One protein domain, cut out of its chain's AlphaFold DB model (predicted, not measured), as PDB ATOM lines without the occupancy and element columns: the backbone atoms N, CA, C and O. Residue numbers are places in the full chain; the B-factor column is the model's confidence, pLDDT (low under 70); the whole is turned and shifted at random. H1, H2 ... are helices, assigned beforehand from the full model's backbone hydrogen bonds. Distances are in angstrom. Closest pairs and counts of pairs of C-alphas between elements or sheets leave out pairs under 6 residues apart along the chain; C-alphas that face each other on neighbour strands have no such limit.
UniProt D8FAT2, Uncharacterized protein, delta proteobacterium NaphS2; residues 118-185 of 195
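This is residues 118 to 185 of the 195 residues of an uncharacterized protein of delta proteobacterium NaphS2 (UniProt D8FAT2). Four short helices form a small up-and-down bundle, each running against the one before it, with the four arranged as a ring in which H1 sits between H2 and H4, and H3 closes the opposite side. The bundle is skewed, its helices mostly crossed, and H2 and H3 open from each other as a V, touching through residues 146 to 150 of H2 and 155 to 158 of H3. The printed part has 68 residues with four named helices in the order H1, H2, H3, H4, and no named strand; the class is all helix. It is compact, with a radius of gyration of the C-alphas of 11.1 A, and rounded, with spans of 31 by 26 by 19 A.

H1 and H2 are the longest helices by residues, with 15 each. H1, residues 118 to 132, measures 20.6 A from first to last C-alpha and begins with C-alpha 118 at (172.831, 266.878, 257.428). H2, residues 137 to 151, measures 21.1 A. H3, residues 155 to 168, measures 20.0 A, and its C-alpha 155 is at (184.179, 256.317, 260.025). H4, residues 174 to 184, is the shortest at 15.7 A and ends with C-alpha 184 at (180.887, 252.591, 251.087).

H1 and H2 touch as a helical hairpin; their closest C-alphas, those of Ala 128 and Gly 139, are 4.9 A apart. They run opposite ways at a tilt of 38 degrees, only just steep. H1 also touches H4, with the closest C-alphas, those of Ser 130 and Ala 176, 4.7 A apart. These two run opposite ways, again at 38 degrees, only just steep. H3 and H4 touch as a helical hairpin at a shallow tilt of 30 degrees, opposite ways; their closest C-alphas, those of Ile 159 and Val 184, are 5.5 A apart. H2 and H3 are a helical hairpin too, at a steep tilt of 41 degrees, opposite ways. They touch with residues 146 to 150 of H2 and 155 to 158 of H3 alone, and their closest C-alphas, those of His 146 and Val 158, are 6.5 A apart. H1 and H3 are apart, as are H2 and H4. In H1, H2 and H3 every O i to N i+4 pair is within hydrogen-bond range; in H4 6 of 7 are.

The two C-alphas farthest apart, those of Gln 152 and Lys 171, are 31.0 A from each other. The printed part has no cut, and the links H1 to H2, H2 to H3 and H3 to H4 are tight. The mean pLDDT of the printed part is 88.8, and residues 170 to 171, between H3 and H4, are under 70.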
ATOM      1  N   ILE A 118     174.243 267.092 257.763       93.94
ATOM      2  CA  ILE A 118     172.831 266.878 257.428       93.94
ATOM      3  C   ILE A 118     172.729 265.873 256.283       93.94
ATOM      4  O   ILE A 118     171.976 264.904 256.386       93.94
ATOM      5  N   HIS A 119     173.577 266.015 255.263       91.06
ATOM      6  CA  HIS A 119     173.642 265.067 254.152       91.06
ATOM      7  C   HIS A 119     174.050 263.656 254.610       91.06
ATOM      8  O   HIS A 119     173.478 262.654 254.171       91.06
ATOM      9  N   VAL A 120     175.005 263.557 255.543       92.94
ATOM     10  CA  VAL A 120     175.400 262.275 256.153       92.94
ATOM     11  C   VAL A 120     174.224 261.630 256.891       92.94
ATOM     12  O   VAL A 120     173.970 260.437 256.726       92.94
ATOM     13  N   VAL A 121     173.482 262.401 257.687       95.31
ATOM     14  CA  VAL A 121     172.331 261.895 258.447       95.31
ATOM     15  C   VAL A 121     171.206 261.440 257.520       95.31
ATOM     16  O   VAL A 121     170.663 260.354 257.721       95.31
ATOM     17  N   GLU A 122     170.893 262.193 256.466       93.50
ATOM     18  CA  GLU A 122     169.933 261.774 255.434       93.50
ATOM     19  C   GLU A 122     170.331 260.445 254.785       93.50
ATOM     20  O   GLU A 122     169.486 259.578 254.540       93.50
ATOM     21  N   TYR A 123     171.622 260.264 254.514       92.12
ATOM     22  CA  TYR A 123     172.139 259.017 253.976       92.12
ATOM     23  C   TYR A 123     171.964 257.850 254.962       92.12
ATOM     24  O   TYR A 123     171.468 256.785 254.577       92.12
ATOM     25  N   LEU A 124     172.283 258.052 256.246       94.81
ATOM     26  CA  LEU A 124     172.041 257.047 257.286       94.81
ATOM     27  C   LEU A 124     170.555 256.679 257.380       94.81
ATOM     28  O   LEU A 124     170.235 255.492 257.454       94.81
ATOM     29  N   TRP A 125     169.646 257.655 257.299       95.69
ATOM     30  CA  TRP A 125     168.203 257.404 257.266       95.69
ATOM     31  C   TRP A 125     167.775 256.578 256.055       95.69
ATOM     32  O   TRP A 125     167.023 255.616 256.207       95.69
ATOM     33  N   LYS A 126     168.289 256.880 254.856       91.94
ATOM     34  CA  LYS A 126     168.009 256.085 253.645       91.94
ATOM     35  C   LYS A 126     168.411 254.623 253.824       91.94
ATOM     36  O   LYS A 126     167.658 253.726 253.427       91.94
ATOM     37  N   VAL A 127     169.570 254.369 254.430       91.81
ATOM     38  CA  VAL A 127     170.036 253.009 254.727       91.81
ATOM     39  C   VAL A 127     169.153 252.354 255.788       91.81
ATOM     40  O   VAL A 127     168.634 251.263 255.548       91.81
ATOM     41  N   ALA A 128     168.917 253.023 256.916       93.69
ATOM     42  CA  ALA A 128     168.111 252.502 258.016       93.69
ATOM     43  C   ALA A 128     166.687 252.148 257.573       93.69
ATOM     44  O   ALA A 128     166.246 251.020 257.785       93.69
ATOM     45  N   ASN A 129     166.008 253.053 256.864       93.25
ATOM     46  CA  ASN A 129     164.655 252.828 256.350       93.25
ATOM     47  C   ASN A 129     164.611 251.637 255.386       93.25
ATOM     48  O   ASN A 129     163.639 250.890 255.359       93.25
ATOM     49  N   SER A 130     165.685 251.407 254.627       89.94
ATOM     50  CA  SER A 130     165.762 250.254 253.725       89.94
ATOM     51  C   SER A 130     166.049 248.932 254.451       89.94
ATOM     52  O   SER A 130     165.756 247.867 253.912       89.94
ATOM     53  N   LEU A 131     166.650 248.981 255.645       89.69
ATOM     54  CA  LEU A 131     167.006 247.805 256.444       89.69
ATOM     55  C   LEU A 131     165.940 247.408 257.467       89.69
ATOM     56  O   LEU A 131     165.837 246.218 257.769       89.69
ATOM     57  N   TYR A 132     165.216 248.386 258.007       91.62
ATOM     58  CA  TYR A 132     164.304 248.225 259.141       91.62
ATOM     59  C   TYR A 132     162.881 248.715 258.848       91.62
ATOM     60  O   TYR A 132     161.980 248.393 259.608       91.62
ATOM     61  N   GLY A 133     162.656 249.447 257.753       91.19
ATOM     62  CA  GLY A 133     161.399 250.151 257.495       91.19
ATOM     63  C   GLY A 133     161.384 251.559 258.096       91.19
ATOM     64  O   GLY A 133     162.182 251.892 258.977       91.19
ATOM     65  N   GLU A 134     160.486 252.402 257.589       93.00
ATOM     66  CA  GLU A 134     160.323 253.786 258.044       93.00
ATOM     67  C   GLU A 134     159.715 253.851 259.452       93.00
ATOM     68  O   GLU A 134     158.922 252.996 259.839       93.00
ATOM     69  N   ASN A 135     160.083 254.884 260.216       90.56
ATOM     70  CA  ASN A 135     159.549 255.171 261.556       90.56
ATOM     71  C   ASN A 135     159.711 254.038 262.589       90.56
ATOM     72  O   ASN A 135     159.007 254.002 263.596       90.56
ATOM     73  N   THR A 136     160.663 253.127 262.378       95.69
ATOM     74  CA  THR A 136     160.959 252.053 263.333       95.69
ATOM     75  C   THR A 136     161.905 252.511 264.437       95.69
ATOM     76  O   THR A 136     162.819 253.318 264.221       95.69
ATOM     77  N   ARG A 137     161.717 251.968 265.647       96.06
ATOM     78  CA  ARG A 137     162.597 252.245 266.793       96.06
ATOM     79  C   ARG A 137     164.010 251.731 266.527       96.06
ATOM     80  O   ARG A 137     164.986 252.394 266.876       96.06
ATOM     81  N   GLU A 138     164.109 250.578 265.879       96.50
ATOM     82  CA  GLU A 138     165.348 249.920 265.477       96.50
ATOM     83  C   GLU A 138     166.098 250.766 264.448       96.50
ATOM     84  O   GLU A 138     167.289 251.015 264.628       96.50
ATOM     85  N   GLY A 139     165.405 251.271 263.418       96.19
ATOM     86  CA  GLY A 139     165.986 252.162 262.416       96.19
ATOM     87  C   GLY A 139     166.499 253.465 263.029       96.19
ATOM     88  O   GLY A 139     167.648 253.839 262.803       96.19
ATOM     89  N   LYS A 140     165.697 254.109 263.889       96.88
ATOM     90  CA  LYS A 140     166.093 255.339 264.597       96.88
ATOM     91  C   LYS A 140     167.326 255.120 265.481       96.88
ATOM     92  O   LYS A 140     168.275 255.902 265.416       96.88
ATOM     93  N   LYS A 141     167.356 254.031 266.261       97.38
ATOM     94  CA  LYS A 141     168.528 253.662 267.073       97.38
ATOM     95  C   LYS A 141     169.753 253.385 266.198       97.38
ATOM     96  O   LYS A 141     170.846 253.838 266.521       97.38
ATOM     97  N   TRP A 142     169.572 252.682 265.080       96.81
ATOM     98  CA  TRP A 142     170.655 252.390 264.146       96.81
ATOM     99  C   TRP A 142     171.277 253.677 263.591       96.81
ATOM    100  O   TRP A 142     172.499 253.799 263.601       96.81
ATOM    101  N   VAL A 143     170.463 254.660 263.180       97.50
ATOM    102  CA  VAL A 143     170.959 255.969 262.715       97.50
ATOM    103  C   VAL A 143     171.753 256.673 263.810       97.50
ATOM    104  O   VAL A 143     172.862 257.130 263.544       97.50
ATOM    105  N   TYR A 144     171.229 256.714 265.037       97.88
ATOM    106  CA  TYR A 144     171.922 257.325 266.171       97.88
ATOM    107  C   TYR A 144     173.287 256.687 266.441       97.88
ATOM    108  O   TYR A 144     174.290 257.395 266.512       97.88
ATOM    109  N   ASP A 145     173.339 255.356 266.548       97.56
ATOM    110  CA  ASP A 145     174.572 254.628 266.853       97.56
ATOM    111  C   ASP A 145     175.644 254.868 265.767       97.56
ATOM    112  O   ASP A 145     176.821 255.065 266.078       97.56
ATOM    113  N   HIS A 146     175.248 254.891 264.487       97.50
ATOM    114  CA  HIS A 146     176.176 255.115 263.370       97.50
ATOM    115  C   HIS A 146     176.617 256.577 263.268       97.50
ATOM    116  O   HIS A 146     177.796 256.835 263.030       97.50
ATOM    117  N   LEU A 147     175.710 257.532 263.490       97.62
ATOM    118  CA  LEU A 147     176.043 258.955 263.530       97.62
ATOM    119  C   LEU A 147     177.010 259.266 264.677       97.62
ATOM    120  O   LEU A 147     178.001 259.961 264.467       97.62
ATOM    121  N   MET A 148     176.765 258.709 265.866       98.00
ATOM    122  CA  MET A 148     177.660 258.844 267.015       98.00
ATOM    123  C   MET A 148     179.058 258.314 266.690       98.00
ATOM    124  O   MET A 148     180.046 259.007 266.915       98.00
ATOM    125  N   ALA A 149     179.139 257.115 266.106       97.44
ATOM    126  CA  ALA A 149     180.409 256.525 265.706       97.44
ATOM    127  C   ALA A 149     181.156 257.404 264.685       97.44
ATOM    128  O   ALA A 149     182.364 257.586 264.816       97.44
ATOM    129  N   ILE A 150     180.457 257.987 263.703       95.81
ATOM    130  CA  ILE A 150     181.050 258.926 262.736       95.81
ATOM    131  C   ILE A 150     181.598 260.170 263.445       95.81
ATOM    132  O   ILE A 150     182.755 260.523 263.235       95.81
ATOM    133  N   LEU A 151     180.802 260.802 264.311       95.81
ATOM    134  CA  LEU A 151     181.195 262.011 265.046       95.81
ATOM    135  C   LEU A 151     182.341 261.766 266.045       95.81
ATOM    136  O   LEU A 151     183.036 262.703 266.421       95.81
ATOM    137  N   GLN A 152     182.551 260.515 266.460       96.31
ATOM    138  CA  GLN A 152     183.687 260.070 267.277       96.31
ATOM    139  C   GLN A 152     184.923 259.671 266.445       96.31
ATOM    140  O   GLN A 152     185.907 259.192 267.002       96.31
ATOM    141  N   GLY A 153     184.888 259.830 265.118       93.94
ATOM    142  CA  GLY A 153     186.005 259.501 264.225       93.94
ATOM    143  C   GLY A 153     186.074 258.029 263.801       93.94
ATOM    144  O   GLY A 153     187.017 257.610 263.135       93.94
ATOM    145  N   HIS A 154     185.070 257.207 264.112       95.75
ATOM    146  CA  HIS A 154     185.037 255.780 263.764       95.75
ATOM    147  C   HIS A 154     184.460 255.504 262.362       95.75
ATOM    148  O   HIS A 154     183.801 254.485 262.134       95.75
ATOM    149  N   VAL A 155     184.730 256.383 261.393       91.62
ATOM    150  CA  VAL A 155     184.179 256.317 260.025       91.62
ATOM    151  C   VAL A 155     184.536 255.000 259.328       91.62
ATOM    152  O   VAL A 155     183.664 254.330 258.775       91.62
ATOM    153  N   GLY A 156     185.795 254.559 259.423       90.19
ATOM    154  CA  GLY A 156     186.240 253.293 258.828       90.19
ATOM    155  C   GLY A 156     185.497 252.069 259.381       90.19
ATOM    156  O   GLY A 156     185.144 251.161 258.626       90.19
ATOM    157  N   ARG A 157     185.176 252.071 260.684       92.19
ATOM    158  CA  ARG A 157     184.375 251.014 261.325       92.19
ATOM    159  C   ARG A 157     182.948 250.997 260.781       92.19
ATOM    160  O   ARG A 157     182.424 249.919 260.505       92.19
ATOM    161  N   VAL A 158     182.339 252.169 260.607       93.31
ATOM    162  CA  VAL A 158     180.989 252.310 260.042       93.31
ATOM    163  C   VAL A 158     180.941 251.797 258.602       93.31
ATOM    164  O   VAL A 158     180.115 250.937 258.289       93.31
ATOM    165  N   ILE A 159     181.886 252.220 257.757       90.69
ATOM    166  CA  ILE A 159     182.011 251.738 256.372       90.69
ATOM    167  C   ILE A 159     182.217 250.217 256.343       90.69
ATOM    168  O   ILE A 159     181.567 249.509 255.572       90.69
ATOM    169  N   GLY A 160     183.089 249.687 257.206       89.56
ATOM    170  CA  GLY A 160     183.319 248.249 257.333       89.56
ATOM    171  C   GLY A 160     182.052 247.480 257.715       89.56
ATOM    172  O   GLY A 160     181.732 246.467 257.089       89.56
ATOM    173  N   GLY A 161     181.287 247.983 258.688       90.81
ATOM    174  CA  GLY A 161     179.999 247.412 259.088       90.81
ATOM    175  C   GLY A 161     178.988 247.388 257.940       90.81
ATOM    176  O   GLY A 161     178.378 246.353 257.670       90.81
ATOM    177  N   MET A 162     178.878 248.486 257.192       89.69
ATOM    178  CA  MET A 162     178.023 248.579 256.005       89.69
ATOM    179  C   MET A 162     178.424 247.576 254.907       89.69
ATOM    180  O   MET A 162     177.565 246.877 254.364       89.69
ATOM    181  N   LYS A 163     179.726 247.415 254.633       88.44
ATOM    182  CA  LYS A 163     180.235 246.387 253.701       88.44
ATOM    183  C   LYS A 163     179.883 244.969 254.163       88.44
ATOM    184  O   LYS A 163     179.514 244.124 253.349       88.44
ATOM    185  N   GLN A 164     179.925 244.697 255.467       88.31
ATOM    186  CA  GLN A 164     179.503 243.396 255.992       88.31
ATOM    187  C   GLN A 164     178.002 243.145 255.813       88.31
ATOM    188  O   GLN A 164     177.622 242.012 255.517       88.31
ATOM    189  N   ILE A 165     177.155 244.170 255.952       87.06
ATOM    190  CA  ILE A 165     175.710 244.053 255.695       87.06
ATOM    191  C   ILE A 165     175.464 243.615 254.244       87.06
ATOM    192  O   ILE A 165     174.686 242.686 254.024       87.06
ATOM    193  N   LEU A 166     176.174 244.216 253.279       84.50
ATOM    194  CA  LEU A 166     176.089 243.858 251.855       84.50
ATOM    195  C   LEU A 166     176.466 242.400 251.569       84.50
ATOM    196  O   LEU A 166     175.852 241.776 250.702       84.50
ATOM    197  N   ASN A 167     177.462 241.876 252.285       81.50
ATOM    198  CA  ASN A 167     177.996 240.532 252.061       81.50
ATOM    199  C   ASN A 167     177.193 239.446 252.790       81.50
ATOM    200  O   ASN A 167     177.021 238.347 252.270       81.50
ATOM    201  N   LYS A 168     176.707 239.732 254.005       79.62
ATOM    202  CA  LYS A 168     176.065 238.730 254.873       79.62
ATOM    203  C   LYS A 168     174.557 238.608 254.642       79.62
ATOM    204  O   LYS A 168     174.003 237.525 254.826       79.62
ATOM    205  N   ARG A 169     173.864 239.677 254.235       75.62
ATOM    206  CA  ARG A 169     172.415 239.617 253.985       75.62
ATOM    207  C   ARG A 169     172.132 239.158 252.551       75.62
ATOM    208  O   ARG A 169     172.075 239.964 251.629       75.62
ATOM    209  N   LYS A 170     171.876 237.852 252.387       58.72
ATOM    210  CA  LYS A 170     171.528 237.211 251.097       58.72
ATOM    211  C   LYS A 170     170.250 237.762 250.436       58.72
ATOM    212  O   LYS A 170     170.079 237.597 249.235       58.72
ATOM    213  N   LYS A 171     169.358 238.410 251.199       64.94
ATOM    214  CA  LYS A 171     168.110 239.031 250.718       64.94
ATOM    215  C   LYS A 171     168.009 240.488 251.183       64.94
ATOM    216  O   LYS A 171     167.231 240.813 252.073       64.94
ATOM    217  N   LEU A 172     168.831 241.364 250.613       75.75
ATOM    218  CA  LEU A 172     168.592 242.810 250.669       75.75
ATOM    219  C   LEU A 172     167.670 243.197 249.515       75.75
ATOM    220  O   LEU A 172     167.867 242.724 248.395       75.75
ATOM    221  N   CYS A 173     166.698 244.080 249.753       75.81
ATOM    222  CA  CYS A 173     165.975 244.683 248.639       75.81
ATOM    223  C   CYS A 173     166.954 245.505 247.778       75.81
ATOM    224  O   CYS A 173     167.947 246.042 248.285       75.81
ATOM    225  N   GLY A 174     166.686 245.621 246.472       78.38
ATOM    226  CA  GLY A 174     167.567 246.350 245.546       78.38
ATOM    227  C   GLY A 174     167.839 247.791 245.995       78.38
ATOM    228  O   GLY A 174     168.964 248.275 245.890       78.38
ATOM    229  N   ARG A 175     166.838 248.432 246.612       78.44
ATOM    230  CA  ARG A 175     166.942 249.775 247.198       78.44
ATOM    231  C   ARG A 175     167.936 249.836 248.363       78.44
ATOM    232  O   ARG A 175     168.804 250.700 248.359       78.44
ATOM    233  N   ALA A 176     167.876 248.887 249.303       77.50
ATOM    234  CA  ALA A 176     168.825 248.804 250.417       77.50
ATOM    235  C   ALA A 176     170.258 248.613 249.923       77.50
ATOM    236  O   ALA A 176     171.178 249.272 250.404       77.50
ATOM    237  N   ARG A 177     170.444 247.731 248.935       82.00
ATOM    238  CA  ARG A 177     171.759 247.472 248.345       82.00
ATOM    239  C   ARG A 177     172.327 248.723 247.671       82.00
ATOM    240  O   ARG A 177     173.473 249.068 247.934       82.00
ATOM    241  N   SER A 178     171.519 249.404 246.856       81.75
ATOM    242  CA  SER A 178     171.903 250.648 246.175       81.75
ATOM    243  C   SER A 178     172.284 251.748 247.165       81.75
ATOM    244  O   SER A 178     173.365 252.324 247.057       81.75
ATOM    245  N   HIS A 179     171.451 251.976 248.188       83.56
ATOM    246  CA  HIS A 179     171.754 252.965 249.214       83.56
ATOM    247  C   HIS A 179     173.077 252.650 249.898       83.56
ATOM    248  O   HIS A 179     173.938 253.515 249.881       83.56
ATOM    249  N   ILE A 180     173.291 251.431 250.412       80.94
ATOM    250  CA  ILE A 180     174.536 251.084 251.120       80.94
ATOM    251  C   ILE A 180     175.767 251.217 250.208       80.94
ATOM    252  O   ILE A 180     176.790 251.733 250.645       80.94
ATOM    253  N   LEU A 181     175.676 250.807 248.939       83.69
ATOM    254  CA  LEU A 181     176.774 250.953 247.976       83.69
ATOM    255  C   LEU A 181     177.216 252.412 247.804       83.69
ATOM    256  O   LEU A 181     178.414 252.685 247.770       83.69
ATOM    257  N   ALA A 182     176.268 253.350 247.759       79.38
ATOM    258  CA  ALA A 182     176.568 254.763 247.546       79.38
ATOM    259  C   ALA A 182     177.423 255.411 248.658       79.38
ATOM    260  O   ALA A 182     178.071 256.414 248.392       79.38
ATOM    261  N   GLY A 183     177.474 254.846 249.868       72.75
ATOM    262  CA  GLY A 183     178.236 255.400 251.000       72.75
ATOM    263  C   GLY A 183     179.437 254.569 251.438       72.75
ATOM    264  O   GLY A 183     180.135 254.965 252.366       72.75
ATOM    265  N   VAL A 184     179.697 253.421 250.800       79.88
ATOM    266  CA  VAL A 184     180.887 252.591 251.087       79.88
ATOM    267  C   VAL A 184     181.927 252.605 249.973       79.88
ATOM    268  O   VAL A 184     183.017 252.045 250.155       79.88
ATOM    269  N   ASN A 185     181.596 253.201 248.827       71.50
ATOM    270  CA  ASN A 185     182.539 253.375 247.736       71.50
ATOM    271  C   ASN A 185     183.621 254.382 248.149       71.50
ATOM    272  O   ASN A 185     183.294 255.433 248.703       71.50
TER     273      ASN A 185